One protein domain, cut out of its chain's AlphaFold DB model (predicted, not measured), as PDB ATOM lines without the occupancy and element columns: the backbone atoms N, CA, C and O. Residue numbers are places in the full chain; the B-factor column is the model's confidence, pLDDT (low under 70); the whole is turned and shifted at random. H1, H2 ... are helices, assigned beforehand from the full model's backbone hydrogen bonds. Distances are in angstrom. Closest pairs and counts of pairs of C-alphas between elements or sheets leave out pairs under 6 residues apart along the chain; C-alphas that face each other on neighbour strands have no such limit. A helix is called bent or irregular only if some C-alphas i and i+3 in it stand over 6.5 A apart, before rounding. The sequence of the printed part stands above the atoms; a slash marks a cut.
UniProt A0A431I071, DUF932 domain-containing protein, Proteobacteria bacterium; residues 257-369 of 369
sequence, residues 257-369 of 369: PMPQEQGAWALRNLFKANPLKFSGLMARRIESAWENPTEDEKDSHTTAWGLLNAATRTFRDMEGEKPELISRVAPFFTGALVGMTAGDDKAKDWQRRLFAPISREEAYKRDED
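AT A GLANCE: This is residues 257 to 369 of the 369 residues of the protein "DUF932 domain-containing protein" of Proteobacteria bacterium (UniProt A0A431I071). Two helical hairpins, H1 with H2 and H3 with H4, form two layers that cross steeply, chiefly where H2 packs across H3. H5 folds back from the last residues of H4 to H1 and bridges the two layers at one side, while the short H6 packs on H1 on the side away from H3 and H4. The printed part has 113 residues with six named helices in the order H1 to H6 and no named strand, and its class is all helix. The helix packing is part aligned, within the hairpins, and part crossed. The whole is compact, with a radius of gyration of the C-alphas of 13.4 A, and the C-alphas span 39 by 38 by 23 A along their three main axes.

HOW THE PARTS SIT: H1, residues 260 to 273, is the hub, touching three other helices. H2, residues 280 to 291, touches H1 at a shallow tilt of 11 degrees, opposite ways, and the two form a helical hairpin; their closest C-alphas, those of Leu 267 and Ala 283, are 5.4 A apart. H3, residues 304 to 319, touches residues 285 to 290 of H2 alone, at a steep tilt of 59 degrees, opposite ways; the closest C-alphas, those of Trp 290 and Ala 310, are 5.1 A apart. H1 and H3 are close but not clearly touching, with the C-alphas of Gly 263 and Leu 307 closest at 6.4 A. H4, residues 323 to 340, forms a second helical hairpin with H3, at a shallow tilt of 5 degrees, opposite ways; the closest C-alphas, those of Phe 315 and Ile 326, are 6.1 A apart. H1 and H4 are near each other, whereas H2 and H4 are apart. H5, residues 345 to 354, touches residues 339 to 340 of H4 alone, at a steep tilt of 62 degrees, with the C-alphas of Met 340 and Ala 347 closest at 4.6 A. H5 also touches residues 265 to 270 of H1 alone, about perpendicular at 77 degrees, with the C-alphas of Ala 266 and Leu 354 closest at 4.4 A. H6, residues 360 to 364, touches residues 268 to 272 of H1 alone, with the C-alphas of Arg 268 and Ala 363 closest at 5.6 A. H6 is apart from H3, H4 and H5. In H1, H2, H3, H5 and H6 every O i to N i+4 pair is within hydrogen-bond range; in H4 12 of 14 are.

IN THESE COORDINATES: H1 begins at C-alpha 260, at (94.080, 206.376, 158.131), and measures 20.3 A from first to last C-alpha. H2 measures 16.2 A and H3 22.3 A. H4, the longest helix with 18 residues, begins at C-alpha 323, at (68.050, 201.807, 168.470), and measures 26.1 A. It is neither bent nor irregular, but only just: C-alphas 328 and 331 are 6.3 A apart. H5 has 10 residues, and H6, with five, ends at C-alpha 364, at (82.841, 193.510, 150.187).

THE WHOLE: The two C-alphas farthest apart, those of Asp 299 and Asp 369, are 39.4 A apart. The printed part has no cut, and residue 369 is the chain's last. The link from H2 to H3 is long, residues 292 to 303, whose C-alphas lie 12 to 20 A from the mean of all C-alphas. The link from H1 to H2 is short, and the other three are tight. The mean pLDDT of the printed part is 87.2, and the model's confidence is under 70 at residue 320 and at residues 366 to 369.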
ATOM      1  N   PRO A 257      98.507 203.892 167.877       93.62
ATOM      2  CA  PRO A 257      98.534 204.611 166.616       93.62
ATOM      3  C   PRO A 257      97.817 203.792 165.550       93.62
ATOM      4  O   PRO A 257      98.030 202.589 165.408       93.62
ATOM      5  N   MET A 258      96.970 204.467 164.793       94.00
ATOM      6  CA  MET A 258      96.164 203.897 163.731       94.00
ATOM      7  C   MET A 258      96.127 204.889 162.567       94.00
ATOM      8  O   MET A 258      95.253 205.753 162.511       94.00
ATOM      9  N   PRO A 259      97.088 204.792 161.634       93.38
ATOM     10  CA  PRO A 259      97.051 205.542 160.390       93.38
ATOM     11  C   PRO A 259      95.723 205.352 159.656       93.38
ATOM     12  O   PRO A 259      95.078 204.307 159.773       93.38
ATOM     13  N   GLN A 260      95.364 206.334 158.830       90.56
ATOM     14  CA  GLN A 260      94.080 206.376 158.131       90.56
ATOM     15  C   GLN A 260      93.719 205.060 157.430       90.56
ATOM     16  O   GLN A 260      92.616 204.534 157.596       90.56
ATOM     17  N   GLU A 261      94.666 204.494 156.686       93.75
ATOM     18  CA  GLU A 261      94.472 203.240 155.957       93.75
ATOM     19  C   GLU A 261      94.244 202.050 156.897       93.75
ATOM     20  O   GLU A 261      93.379 201.214 156.632       93.75
ATOM     21  N   GLN A 262      94.952 202.000 158.031       94.62
ATOM     22  CA  GLN A 262      94.782 200.936 159.022       94.62
ATOM     23  C   GLN A 262      93.405 200.982 159.680       94.62
ATOM     24  O   GLN A 262      92.831 199.925 159.932       94.62
ATOM     25  N   GLY A 263      92.842 202.173 159.906       95.31
ATOM     26  CA  GLY A 263      91.468 202.294 160.398       95.31
ATOM     27  C   GLY A 263      90.448 201.710 159.417       95.31
ATOM     28  O   GLY A 263      89.568 200.946 159.817       95.31
ATOM     29  N   ALA A 264      90.623 201.959 158.115       95.56
ATOM     30  CA  ALA A 264      89.791 201.346 157.079       95.56
ATOM     31  C   ALA A 264      89.972 199.816 157.018       95.56
ATOM     32  O   ALA A 264      88.988 199.073 156.955       95.56
ATOM     33  N   TRP A 265      91.210 199.314 157.094       96.69
ATOM     34  CA  TRP A 265      91.480 197.871 157.139       96.69
ATOM     35  C   TRP A 265      90.853 197.208 158.363       96.69
ATOM     36  O   TRP A 265      90.218 196.162 158.223       96.69
ATOM     37  N   ALA A 266      90.941 197.839 159.537       96.25
ATOM     38  CA  ALA A 266      90.352 197.330 160.768       96.25
ATOM     39  C   ALA A 266      88.835 197.146 160.631       96.25
ATOM     40  O   ALA A 266      88.316 196.087 160.979       96.25
ATOM     41  N   LEU A 267      88.126 198.118 160.048       96.75
ATOM     42  CA  LEU A 267      86.682 198.018 159.797       96.75
ATOM     43  C   LEU A 267      86.331 196.874 158.839       96.75
ATOM     44  O   LEU A 267      85.418 196.085 159.101       96.75
ATOM     45  N   ARG A 268      87.072 196.763 157.733       95.75
ATOM     46  CA  ARG A 268      86.881 195.732 156.703       95.75
ATOM     47  C   ARG A 268      87.153 194.327 157.250       95.75
ATOM     48  O   ARG A 268      86.351 193.412 157.045       95.75
ATOM     49  N   ASN A 269      88.245 194.154 157.991       96.06
ATOM     50  CA  ASN A 269      88.611 192.883 158.615       96.06
ATOM     51  C   ASN A 269      87.667 192.509 159.765       96.06
ATOM     52  O   ASN A 269      87.315 191.334 159.898       96.06
ATOM     53  N   LEU A 270      87.190 193.482 160.549       94.88
ATOM     54  CA  LEU A 270      86.195 193.247 161.599       94.88
ATOM     55  C   LEU A 270      84.876 192.730 161.009       94.88
ATOM     56  O   LEU A 270      84.313 191.763 161.527       94.88
ATOM     57  N   PHE A 271      84.427 193.319 159.894       94.50
ATOM     58  CA  PHE A 271      83.286 192.820 159.123       94.50
ATOM     59  C   PHE A 271      83.516 191.386 158.635       94.50
ATOM     60  O   PHE A 271      82.691 190.520 158.919       94.50
ATOM     61  N   LYS A 272      84.644 191.094 157.970       93.00
ATOM     62  CA  LYS A 272      84.942 189.732 157.481       93.00
ATOM     63  C   LYS A 272      84.967 188.696 158.603       93.00
ATOM     64  O   LYS A 272      84.538 187.564 158.393       93.00
ATOM     65  N   ALA A 273      85.467 189.071 159.777       91.50
ATOM     66  CA  ALA A 273      85.521 188.184 160.931       91.50
ATOM     67  C   ALA A 273      84.137 187.937 161.555       91.50
ATOM     68  O   ALA A 273      83.896 186.847 162.067       91.50
ATOM     69  N   ASN A 274      83.234 188.926 161.534       90.88
ATOM     70  CA  ASN A 274      81.954 188.869 162.249       90.88
ATOM     71  C   ASN A 274      80.776 189.489 161.462       90.88
ATOM     72  O   ASN A 274      80.082 190.365 161.995       90.88
ATOM     73  N   PRO A 275      80.459 189.010 160.245       88.25
ATOM     74  CA  PRO A 275      79.492 189.672 159.358       88.25
ATOM     75  C   PRO A 275      78.058 189.706 159.915       88.25
ATOM     76  O   PRO A 275      77.274 190.590 159.578       88.25
ATOM     77  N   LEU A 276      77.714 188.771 160.812       86.12
ATOM     78  CA  LEU A 276      76.403 188.709 161.472       86.12
ATOM     79  C   LEU A 276      76.235 189.751 162.589       86.12
ATOM     80  O   LEU A 276      75.116 190.189 162.861       86.12
ATOM     81  N   LYS A 277      77.330 190.127 163.264       85.81
ATOM     82  CA  LYS A 277      77.318 191.101 164.369       85.81
ATOM     83  C   LYS A 277      77.638 192.512 163.883       85.81
ATOM     84  O   LYS A 277      77.105 193.470 164.430       85.81
ATOM     85  N   PHE A 278      78.463 192.627 162.847       91.69
ATOM     86  CA  PHE A 278      78.930 193.885 162.283       91.69
ATOM     87  C   PHE A 278      78.858 193.798 160.763       91.69
ATOM     88  O   PHE A 278      79.666 193.112 160.152       91.69
ATOM     89  N   SER A 279      77.849 194.430 160.162       91.94
ATOM     90  CA  SER A 279      77.546 194.274 158.735       91.94
ATOM     91  C   SER A 279      78.457 195.110 157.835       91.94
ATOM     92  O   SER A 279      78.996 196.133 158.258       91.94
ATOM     93  N   GLY A 280      78.551 194.733 156.555       92.31
ATOM     94  CA  GLY A 280      79.325 195.480 155.562       92.31
ATOM     95  C   GLY A 280      78.824 196.916 155.389       92.31
ATOM     96  O   GLY A 280      79.621 197.847 155.318       92.31
ATOM     97  N   LEU A 281      77.503 197.128 155.434       91.69
ATOM     98  CA  LEU A 281      76.917 198.473 155.424       91.69
ATOM     99  C   LEU A 281      77.340 199.300 156.646       91.69
ATOM    100  O   LEU A 281      77.638 200.482 156.495       91.69
ATOM    101  N   MET A 282      77.369 198.701 157.842       93.12
ATOM    102  CA  MET A 282      77.825 199.395 159.048       93.12
ATOM    103  C   MET A 282      79.307 199.763 158.937       93.12
ATOM    104  O   MET A 282      79.666 200.910 159.180       93.12
ATOM    105  N   ALA A 283      80.145 198.820 158.494       95.31
ATOM    106  CA  ALA A 283      81.564 199.060 158.261       95.31
ATOM    107  C   ALA A 283      81.782 200.235 157.294       95.31
ATOM    108  O   ALA A 283      82.525 201.150 157.625       95.31
ATOM    109  N   ARG A 284      81.061 200.270 156.162       95.06
ATOM    110  CA  ARG A 284      81.139 201.365 155.177       95.06
ATOM    111  C   ARG A 284      80.680 202.717 155.734       95.06
ATOM    112  O   ARG A 284      81.254 203.741 155.375       95.06
ATOM    113  N   ARG A 285      79.647 202.744 156.585       94.56
ATOM    114  CA  ARG A 285      79.176 203.987 157.230       94.56
ATOM    115  C   ARG A 285      80.239 204.554 158.172       94.56
ATOM    116  O   ARG A 285      80.551 205.737 158.081       94.56
ATOM    117  N   ILE A 286      80.827 203.700 159.010       95.00
ATOM    118  CA  ILE A 286      81.895 204.106 159.933       95.00
ATOM    119  C   ILE A 286      83.157 204.493 159.162       95.00
ATOM    120  O   ILE A 286      83.791 205.478 159.511       95.00
ATOM    121  N   GLU A 287      83.493 203.775 158.091       95.62
ATOM    122  CA  GLU A 287      84.626 204.087 157.211       95.62
ATOM    123  C   GLU A 287      84.474 205.478 156.590       95.62
ATOM    124  O   GLU A 287      85.405 206.271 156.627       95.62
ATOM    125  N   SER A 288      83.274 205.830 156.119       94.56
ATOM    126  CA  SER A 288      82.996 207.174 155.606       94.56
ATOM    127  C   SER A 288      83.136 208.257 156.684       94.56
ATOM    128  O   SER A 288      83.697 209.316 156.407       94.56
ATOM    129  N   ALA A 289      82.681 208.000 157.916       92.44
ATOM    130  CA  ALA A 289      82.898 208.917 159.037       92.44
ATOM    131  C   ALA A 289      84.393 209.031 159.393       92.44
ATOM    132  O   ALA A 289      84.893 210.126 159.632       92.44
ATOM    133  N   TRP A 290      85.118 207.914 159.367       93.94
ATOM    134  CA  TRP A 290      86.556 207.844 159.604       93.94
ATOM    135  C   TRP A 290      87.359 208.576 158.529       93.94
ATOM    136  O   TRP A 290      88.365 209.188 158.838       93.94
ATOM    137  N   GLU A 291      86.935 208.578 157.272       93.25
ATOM    138  CA  GLU A 291      87.569 209.363 156.202       93.25
ATOM    139  C   GLU A 291      87.304 210.865 156.310       93.25
ATOM    140  O   GLU A 291      88.049 211.664 155.749       93.25
ATOM    141  N   ASN A 292      86.276 211.254 157.063       92.00
ATOM    142  CA  ASN A 292      85.820 212.632 157.180       92.00
ATOM    143  C   ASN A 292      85.687 213.019 158.666       92.00
ATOM    144  O   ASN A 292      84.555 213.152 159.167       92.00
ATOM    145  N   PRO A 293      86.813 213.152 159.401       89.25
ATOM    146  CA  PRO A 293      86.790 213.572 160.796       89.25
ATOM    147  C   PRO A 293      86.233 214.989 160.917       89.25
ATOM    148  O   PRO A 293      86.466 215.858 160.075       89.25
ATOM    149  N   THR A 294      85.495 215.226 161.991       85.56
ATOM    150  CA  THR A 294      85.074 216.577 162.374       85.56
ATOM    151  C   THR A 294      86.253 217.382 162.925       85.56
ATOM    152  O   THR A 294      87.283 216.814 163.294       85.56
ATOM    153  N   GLU A 295      86.118 218.712 163.003       82.94
ATOM    154  CA  GLU A 295      87.167 219.593 163.546       82.94
ATOM    155  C   GLU A 295      87.649 219.149 164.931       82.94
ATOM    156  O   GLU A 295      88.842 219.191 165.215       82.94
ATOM    157  N   ASP A 296      86.743 218.658 165.775       77.31
ATOM    158  CA  ASP A 296      87.070 218.227 167.127       77.31
ATOM    159  C   ASP A 296      87.700 216.817 167.183       77.31
ATOM    160  O   ASP A 296      88.239 216.423 168.215       77.31
ATOM    161  N   GLU A 297      87.674 216.045 166.100       82.31
ATOM    162  CA  GLU A 297      88.256 214.698 166.047       82.31
ATOM    163  C   GLU A 297      89.683 214.686 165.483       82.31
ATOM    164  O   GLU A 297      90.399 213.705 165.707       82.31
ATOM    165  N   LYS A 298      90.111 215.763 164.804       80.12
ATOM    166  CA  LYS A 298      91.378 215.850 164.052       80.12
ATOM    167  C   LYS A 298      92.605 215.423 164.856       80.12
ATOM    168  O   LYS A 298      93.409 214.647 164.351       80.12
ATOM    169  N   ASP A 299      92.709 215.849 166.111       78.69
ATOM    170  CA  ASP A 299      93.880 215.559 166.953       78.69
ATOM    171  C   ASP A 299      93.998 214.073 167.327       78.69
ATOM    172  O   ASP A 299      95.086 213.568 167.587       78.69
ATOM    173  N   SER A 300      92.874 213.353 167.331       83.50
ATOM    174  CA  SER A 300      92.810 211.925 167.667       83.50
ATOM    175  C   SER A 300      92.674 211.006 166.456       83.50
ATOM    176  O   SER A 300      92.664 209.784 166.599       83.50
ATOM    177  N   HIS A 301      92.542 211.580 165.263       84.19
ATOM    178  CA  HIS A 301      92.153 210.891 164.037       84.19
ATOM    179  C   HIS A 301      93.193 209.888 163.517       84.19
ATOM    180  O   HIS A 301      92.913 209.113 162.620       84.19
ATOM    181  N   THR A 302      94.379 209.832 164.110       90.44
ATOM    182  CA  THR A 302      95.427 208.856 163.777       90.44
ATOM    183  C   THR A 302      95.594 207.786 164.854       90.44
ATOM    184  O   THR A 302      96.666 207.197 164.989       90.44
ATOM    185  N   THR A 303      94.553 207.538 165.653       94.50
ATOM    186  CA  THR A 303      94.574 206.605 166.791       94.50
ATOM    187  C   THR A 303      93.331 205.717 166.808       94.50
ATOM    188  O   THR A 303      92.310 206.039 166.191       94.50
ATOM    189  N   ALA A 304      93.375 204.615 167.562       93.06
ATOM    190  CA  ALA A 304      92.191 203.782 167.786       93.06
ATOM    191  C   ALA A 304      91.049 204.559 168.470       93.06
ATOM    192  O   ALA A 304      89.876 204.263 168.233       93.06
ATOM    193  N   TRP A 305      91.380 205.579 169.273       90.38
ATOM    194  CA  TRP A 305      90.406 206.505 169.856       90.38
ATOM    195  C   TRP A 305      89.664 207.301 168.777       90.38
ATOM    196  O   TRP A 305      88.441 207.408 168.820       90.38
ATOM    197  N   GLY A 306      90.373 207.784 167.755       91.00
ATOM    198  CA  GLY A 306      89.754 208.451 166.609       91.00
ATOM    199  C   GLY A 306      88.776 207.548 165.855       91.00
ATOM    200  O   GLY A 306      87.694 207.993 165.468       91.00
ATOM    201  N   LEU A 307      89.117 206.267 165.675       93.44
ATOM    202  CA  LEU A 307      88.230 205.316 165.002       93.44
ATOM    203  C   LEU A 307      86.967 205.045 165.836       93.44
ATOM    204  O   LEU A 307      85.863 204.949 165.291       93.44
ATOM    205  N   LEU A 308      87.109 204.977 167.163       89.88
ATOM    206  CA  LEU A 308      85.971 204.904 168.078       89.88
ATOM    207  C   LEU A 308      85.085 206.158 167.987       89.88
ATOM    208  O   LEU A 308      83.858 206.037 167.964       89.88
ATOM    209  N   ASN A 309      85.677 207.347 167.860       87.88
ATOM    210  CA  ASN A 309      84.932 208.596 167.666       87.88
ATOM    211  C   ASN A 309      84.106 208.568 166.364       87.88
ATOM    212  O   ASN A 309      82.893 208.787 166.391       87.88
ATOM    213  N   ALA A 310      84.701 208.146 165.245       90.69
ATOM    214  CA  ALA A 310      83.976 207.982 163.980       90.69
ATOM    215  C   ALA A 310      82.793 206.995 164.088       90.69
ATOM    216  O   ALA A 310      81.700 207.239 163.556       90.69
ATOM    217  N   ALA A 311      82.984 205.889 164.813       90.12
ATOM    218  CA  ALA A 311      81.933 204.904 165.040       90.12
ATOM    219  C   ALA A 311      80.798 205.449 165.914       90.12
ATOM    220  O   ALA A 311      79.629 205.323 165.552       90.12
ATOM    221  N   THR A 312      81.120 206.107 167.028       84.38
ATOM    222  CA  THR A 312      80.115 206.678 167.942       84.38
ATOM    223  C   THR A 312      79.276 207.771 167.279       84.38
ATOM    224  O   THR A 312      78.060 207.799 167.489       84.38
ATOM    225  N   ARG A 313      79.868 208.593 166.400       84.25
ATOM    226  CA  ARG A 313      79.132 209.536 165.539       84.25
ATOM    227  C   ARG A 313      78.144 208.814 164.621       84.25
ATOM    228  O   ARG A 313      76.973 209.179 164.569       84.25
ATOM    229  N   THR A 314      78.591 207.747 163.964       87.38
ATOM    230  CA  THR A 314      77.725 206.922 163.105       87.38
ATOM    231  C   THR A 314      76.573 206.298 163.899       87.38
ATOM    232  O   THR A 314      75.433 206.267 163.438       87.38
ATOM    233  N   PHE A 315      76.849 205.808 165.109       85.06
ATOM    234  CA  PHE A 315      75.847 205.186 165.969       85.06
ATOM    235  C   PHE A 315      74.794 206.176 166.454       85.06
ATOM    236  O   PHE A 315      73.616 205.830 166.452       85.06
ATOM    237  N   ARG A 316      75.196 207.401 166.813       79.31
ATOM    238  CA  ARG A 316      74.269 208.488 167.151       79.31
ATOM    239  C   ARG A 316      73.264 208.720 166.031       79.31
ATOM    240  O   ARG A 316      72.064 208.692 166.278       79.31
ATOM    241  N   ASP A 317      73.757 208.930 164.812       80.38
ATOM    242  CA  ASP A 317      72.907 209.292 163.670       80.38
ATOM    243  C   ASP A 317      71.891 208.184 163.347       80.38
ATOM    244  O   ASP A 317      70.814 208.441 162.819       80.38
ATOM    245  N   MET A 318      72.208 206.944 163.723       79.31
ATOM    246  CA  MET A 318      71.346 205.782 163.550       79.31
ATOM    247  C   MET A 318      70.465 205.459 164.760       79.31
ATOM    248  O   MET A 318      69.541 204.660 164.617       79.31
ATOM    249  N   GLU A 319      70.728 206.014 165.944       72.31
ATOM    250  CA  GLU A 319      70.007 205.648 167.168       72.31
ATOM    251  C   GLU A 319      68.522 206.013 167.080       72.31
ATOM    252  O   GLU A 319      67.676 205.229 167.502       72.31
ATOM    253  N   GLY A 320      68.199 207.153 166.465       67.56
ATOM    254  CA  GLY A 320      66.813 207.564 166.234       67.56
ATOM    255  C   GLY A 320      66.066 206.697 165.215       67.56
ATOM    256  O   GLY A 320      64.839 206.716 165.188       67.56
ATOM    257  N   GLU A 321      66.775 205.939 164.376       72.06
ATOM    258  CA  GLU A 321      66.176 205.082 163.344       72.06
ATOM    259  C   GLU A 321      66.143 203.603 163.744       72.06
ATOM    260  O   GLU A 321      65.201 202.889 163.403       72.06
ATOM    261  N   LYS A 322      67.209 203.113 164.392       76.12
ATOM    262  CA  LYS A 322      67.457 201.686 164.659       76.12
ATOM    263  C   LYS A 322      68.114 201.471 166.031       76.12
ATOM    264  O   LYS A 322      69.223 200.920 166.095       76.12
ATOM    265  N   PRO A 323      67.464 201.875 167.134       71.44
ATOM    266  CA  PRO A 323      68.050 201.807 168.470       71.44
ATOM    267  C   PRO A 323      68.434 200.377 168.879       71.44
ATOM    268  O   PRO A 323      69.471 200.183 169.515       71.44
ATOM    269  N   GLU A 324      67.682 199.350 168.462       72.12
ATOM    270  CA  GLU A 324      67.996 197.956 168.805       72.12
ATOM    271  C   GLU A 324      69.265 197.474 168.095       72.12
ATOM    272  O   GLU A 324      70.112 196.804 168.692       72.12
ATOM    273  N   LEU A 325      69.442 197.851 166.823       80.06
ATOM    274  CA  LEU A 325      70.661 197.536 166.080       80.06
ATOM    275  C   LEU A 325      71.874 198.167 166.762       80.06
ATOM    276  O   LEU A 325      72.890 197.495 166.945       80.06
ATOM    277  N   ILE A 326      71.759 199.438 167.140       81.12
ATOM    278  CA  ILE A 326      72.848 200.185 167.765       81.12
ATOM    279  C   ILE A 326      73.202 199.609 169.135       81.12
ATOM    280  O   ILE A 326      74.385 199.389 169.390       81.12
ATOM    281  N   SER A 327      72.207 199.241 169.947       74.38
ATOM    282  CA  SER A 327      72.446 198.588 171.244       74.38
ATOM    283  C   SER A 327      73.238 197.280 171.132       74.38
ATOM    284  O   SER A 327      73.967 196.917 172.042       74.38
ATOM    285  N   ARG A 328      73.163 196.580 169.993       79.50
ATOM    286  CA  ARG A 328      73.953 195.366 169.742       79.50
ATOM    287  C   ARG A 328      75.336 195.665 169.166       79.50
ATOM    288  O   ARG A 328      76.310 194.994 169.503       79.50
ATOM    289  N   VAL A 329      75.411 196.603 168.225       86.06
ATOM    290  CA  VAL A 329      76.625 196.851 167.439       86.06
ATOM    291  C   VAL A 329      77.642 197.679 168.216       86.06
ATOM    292  O   VAL A 329      78.829 197.360 168.166       86.06
ATOM    293  N   ALA A 330      77.205 198.716 168.934       83.94
ATOM    294  CA  ALA A 330      78.112 199.632 169.619       83.94
ATOM    295  C   ALA A 330      78.960 198.939 170.706       83.94
ATOM    296  O   ALA A 330      80.182 199.131 170.697       83.94
ATOM    297  N   PRO A 331      78.401 198.062 171.568       80.31
ATOM    298  CA  PRO A 331      79.203 197.324 172.545       80.31
ATOM    299  C   PRO A 331      80.172 196.342 171.884       80.31
ATOM    300  O   PRO A 331      81.329 196.261 172.286       80.31
ATOM    301  N   PHE A 332      79.735 195.638 170.832       87.88
ATOM    302  CA  PHE A 332      80.600 194.730 170.074       87.88
ATOM    303  C   PHE A 332      81.799 195.467 169.468       87.88
ATOM    304  O   PHE A 332      82.939 195.035 169.628       87.88
ATOM    305  N   PHE A 333      81.539 196.586 168.788       90.88
ATOM    306  CA  PHE A 333      82.574 197.385 168.147       90.88
ATOM    307  C   PHE A 333      83.558 197.947 169.175       90.88
ATOM    308  O   PHE A 333      84.771 197.808 169.019       90.88
ATOM    309  N   THR A 334      83.039 198.521 170.261       87.25
ATOM    310  CA  THR A 334      83.892 199.103 171.297       87.25
ATOM    311  C   THR A 334      84.716 198.036 172.011       87.25
ATOM    312  O   THR A 334      85.916 198.217 172.198       87.25
ATOM    313  N   GLY A 335      84.117 196.885 172.329       86.31
ATOM    314  CA  GLY A 335      84.831 195.743 172.894       86.31
ATOM    315  C   GLY A 335      85.939 195.230 171.973       86.31
ATOM    316  O   GLY A 335      87.030 194.922 172.446       86.31
ATOM    317  N   ALA A 336      85.710 195.204 170.655       90.00
ATOM    318  CA  ALA A 336      86.733 194.826 169.682       90.00
ATOM    319  C   ALA A 336      87.916 195.810 169.659       90.00
ATOM    320  O   ALA A 336      89.062 195.363 169.574       90.00
ATOM    321  N   LEU A 337      87.661 197.123 169.765       90.44
ATOM    322  CA  LEU A 337      88.719 198.136 169.835       90.44
ATOM    323  C   LEU A 337      89.476 198.091 171.163       90.44
ATOM    324  O   LEU A 337      90.702 198.015 171.169       90.44
ATOM    325  N   VAL A 338      88.761 198.075 172.290       88.56
ATOM    326  CA  VAL A 338      89.368 197.980 173.624       88.56
ATOM    327  C   VAL A 338      90.175 196.687 173.758       88.56
ATOM    328  O   VAL A 338      91.277 196.716 174.303       88.56
ATOM    329  N   GLY A 339      89.685 195.575 173.205       87.94
ATOM    330  CA  GLY A 339      90.382 194.289 173.192       87.94
ATOM    331  C   GLY A 339      91.740 194.330 172.484       87.94
ATOM    332  O   GLY A 339      92.663 193.649 172.919       87.94
ATOM    333  N   MET A 340      91.922 195.186 171.468       89.81
ATOM    334  CA  MET A 340      93.244 195.394 170.856       89.81
ATOM    335  C   MET A 340      94.252 196.007 171.828       89.81
ATOM    336  O   MET A 340      95.450 195.859 171.628       89.81
ATOM    337  N   THR A 341      93.804 196.693 172.876       88.56
ATOM    338  CA  THR A 341      94.690 197.416 173.799       88.56
ATOM    339  C   THR A 341      95.095 196.613 175.034       88.56
ATOM    340  O   THR A 341      95.831 197.123 175.872       88.56
ATOM    341  N   ALA A 342      94.618 195.373 175.186       85.31
ATOM    342  CA  ALA A 342      94.823 194.591 176.408       85.31
ATOM    343  C   ALA A 342      96.286 194.145 176.636       85.31
ATOM    344  O   ALA A 342      96.623 193.702 177.729       85.31
ATOM    345  N   GLY A 343      97.160 194.270 175.629       82.69
ATOM    346  CA  GLY A 343      98.605 194.020 175.739       82.69
ATOM    347  C   GLY A 343      99.025 192.544 175.785       82.69
ATOM    348  O   GLY A 343     100.217 192.248 175.682       82.69
ATOM    349  N   ASP A 344      98.071 191.619 175.890       90.06
ATOM    350  CA  ASP A 344      98.307 190.176 175.867       90.06
ATOM    351  C   ASP A 344      98.528 189.629 174.439       90.06
ATOM    352  O   ASP A 344      98.395 190.328 173.428       90.06
ATOM    353  N   ASP A 345      98.903 188.352 174.330       91.75
ATOM    354  CA  ASP A 345      99.162 187.724 173.026       91.75
ATOM    355  C   ASP A 345      97.899 187.625 172.159       91.75
ATOM    356  O   ASP A 345      97.988 187.657 170.928       91.75
ATOM    357  N   LYS A 346      96.716 187.576 172.785       89.38
ATOM    358  CA  LYS A 346      95.434 187.617 172.074       89.38
ATOM    359  C   LYS A 346      95.218 188.983 171.427       89.38
ATOM    360  O   LYS A 346      94.842 189.039 170.260       89.38
ATOM    361  N   ALA A 347      95.505 190.071 172.136       90.19
ATOM    362  CA  ALA A 347      95.425 191.434 171.632       90.19
ATOM    363  C   ALA A 347      96.390 191.650 170.462       90.19
ATOM    364  O   ALA A 347      96.000 192.232 169.453       90.19
ATOM    365  N   LYS A 348      97.616 191.117 170.543       91.19
ATOM    366  CA  LYS A 348      98.592 191.177 169.440       91.19
ATOM    367  C   LYS A 348      98.139 190.389 168.209       91.19
ATOM    368  O   LYS A 348      98.251 190.896 167.093       91.19
ATOM    369  N   ASP A 349      97.614 189.172 168.386       91.69
ATOM    370  CA  ASP A 349      97.024 188.410 167.275       91.69
ATOM    371  C   ASP A 349      95.855 189.172 166.646       91.69
ATOM    372  O   ASP A 349      95.748 189.276 165.421       91.69
ATOM    373  N   TRP A 350      95.010 189.760 167.489       91.19
ATOM    374  CA  TRP A 350      93.857 190.530 167.056       91.19
ATOM    375  C   TRP A 350      94.256 191.774 166.257       91.19
ATOM    376  O   TRP A 350      93.754 191.965 165.148       91.19
ATOM    377  N   GLN A 351      95.225 192.557 166.743       92.75
ATOM    378  CA  GLN A 351      95.805 193.684 166.005       92.75
ATOM    379  C   GLN A 351      96.375 193.237 164.657       92.75
ATOM    380  O   GLN A 351      96.053 193.825 163.628       92.75
ATOM    381  N   ARG A 352      97.163 192.151 164.628       93.75
ATOM    382  CA  ARG A 352      97.743 191.613 163.388       93.75
ATOM    383  C   ARG A 352      96.672 191.282 162.349       93.75
ATOM    384  O   ARG A 352      96.874 191.518 161.162       93.75
ATOM    385  N   ARG A 353      95.541 190.722 162.784       93.19
ATOM    386  CA  ARG A 353      94.424 190.362 161.901       93.19
ATOM    387  C   ARG A 353      93.649 191.582 161.422       93.19
ATOM    388  O   ARG A 353      93.265 191.620 160.258       93.19
ATOM    389  N   LEU A 354      93.402 192.556 162.296       93.62
ATOM    390  CA  LEU A 354      92.642 193.755 161.945       93.62
ATOM    391  C   LEU A 354      93.451 194.729 161.083       93.62
ATOM    392  O   LEU A 354      92.892 195.308 160.157       93.62
ATOM    393  N   PHE A 355      94.756 194.851 161.318       95.00
ATOM    394  CA  PHE A 355      95.644 195.741 160.560       95.00
ATOM    395  C   PHE A 355      96.234 195.095 159.305       95.00
ATOM    396  O   PHE A 355      97.055 195.711 158.629       95.00
ATOM    397  N   ALA A 356      95.826 193.870 158.965       95.25
ATOM    398  CA  ALA A 356      96.209 193.249 157.707       95.25
ATOM    399  C   ALA A 356      95.640 194.067 156.527       95.25
ATOM    400  O   ALA A 356      94.424 194.279 156.483       95.25
ATOM    401  N   PRO A 357      96.475 194.507 155.565       96.50
ATOM    402  CA  PRO A 357      96.005 195.265 154.415       96.50
ATOM    403  C   PRO A 357      94.907 194.523 153.659       96.50
ATOM    404  O   PRO A 357      95.048 193.343 153.342       96.50
ATOM    405  N   ILE A 358      93.817 195.227 153.365       95.12
ATOM    406  CA  ILE A 358      92.694 194.677 152.608       95.12
ATOM    407  C   ILE A 358      92.017 195.774 151.790       95.12
ATOM    408  O   ILE A 358      91.716 196.856 152.304       95.12
ATOM    409  N   SER A 359      91.764 195.502 150.508       92.94
ATOM    410  CA  SER A 359      91.073 196.451 149.629       92.94
ATOM    411  C   SER A 359      89.566 196.479 149.900       92.94
ATOM    412  O   SER A 359      88.997 195.562 150.500       92.94
ATOM    413  N   ARG A 360      88.899 197.545 149.451       89.19
ATOM    414  CA  ARG A 360      87.444 197.681 149.587       89.19
ATOM    415  C   ARG A 360      86.718 196.584 148.804       89.19
ATOM    416  O   ARG A 360      85.790 195.962 149.314       89.19
ATOM    417  N   GLU A 361      87.196 196.307 147.599       89.44
ATOM    418  CA  GLU A 361      86.676 195.279 146.699       89.44
ATOM    419  C   GLU A 361      86.861 193.890 147.310       89.44
ATOM    420  O   GLU A 361      85.944 193.075 147.311       89.44
ATOM    421  N   GLU A 362      88.037 193.604 147.875       90.12
ATOM    422  CA  GLU A 362      88.279 192.321 148.530       90.12
ATOM    423  C   GLU A 362      87.395 192.131 149.770       90.12
ATOM    424  O   GLU A 362      86.920 191.022 150.030       90.12
ATOM    425  N   ALA A 363      87.158 193.202 150.528       87.31
ATOM    426  CA  ALA A 363      86.346 193.149 151.732       87.31
ATOM    427  C   ALA A 363      84.870 192.858 151.439       87.31
ATOM    428  O   ALA A 363      84.275 192.033 152.129       87.31
ATOM    429  N   TYR A 364      84.292 193.501 150.420       85.88
ATOM    430  CA  TYR A 364      82.841 193.510 150.187       85.88
ATOM    431  C   TYR A 364      82.355 192.618 149.037       85.88
ATOM    432  O   TYR A 364      81.157 192.578 148.777       85.88
ATOM    433  N   LYS A 365      83.239 191.822 148.427       79.69
ATOM    434  CA  LYS A 365      82.950 190.870 147.331       79.69
ATOM    435  C   LYS A 365      81.785 189.885 147.542       79.69
ATOM    436  O   LYS A 365      81.429 189.200 146.598       79.69
ATOM    437  N   ARG A 366      81.243 189.742 148.758       59.88
ATOM    438  CA  ARG A 366      80.121 188.836 149.085       59.88
ATOM    439  C   ARG A 366      78.766 189.529 149.258       59.88
ATOM    440  O   ARG A 366      77.789 188.822 149.452       59.88
ATOM    441  N   ASP A 367      78.710 190.860 149.245       53.25
ATOM    442  CA  ASP A 367      77.462 191.619 149.449       53.25
ATOM    443  C   ASP A 367      76.789 192.038 148.120       53.25
ATOM    444  O   ASP A 367      75.739 192.677 148.152       53.25
ATOM    445  N   GLU A 368      77.404 191.733 146.969       47.53
ATOM    446  CA  GLU A 368      76.908 192.087 145.624       47.53
ATOM    447  C   GLU A 368      76.288 190.901 144.854       47.53
ATOM    448  O   GLU A 368      75.644 191.128 143.829       47.53
ATOM    449  N   ASP A 369      76.429 189.677 145.377       37.62
ATOM    450  CA  ASP A 369      75.758 188.447 144.914       37.62
ATOM    451  C   ASP A 369      74.605 188.086 145.866       37.62
ATOM    452  O   ASP A 369      73.568 187.565 145.386       37.62
TER     453      ASP A 369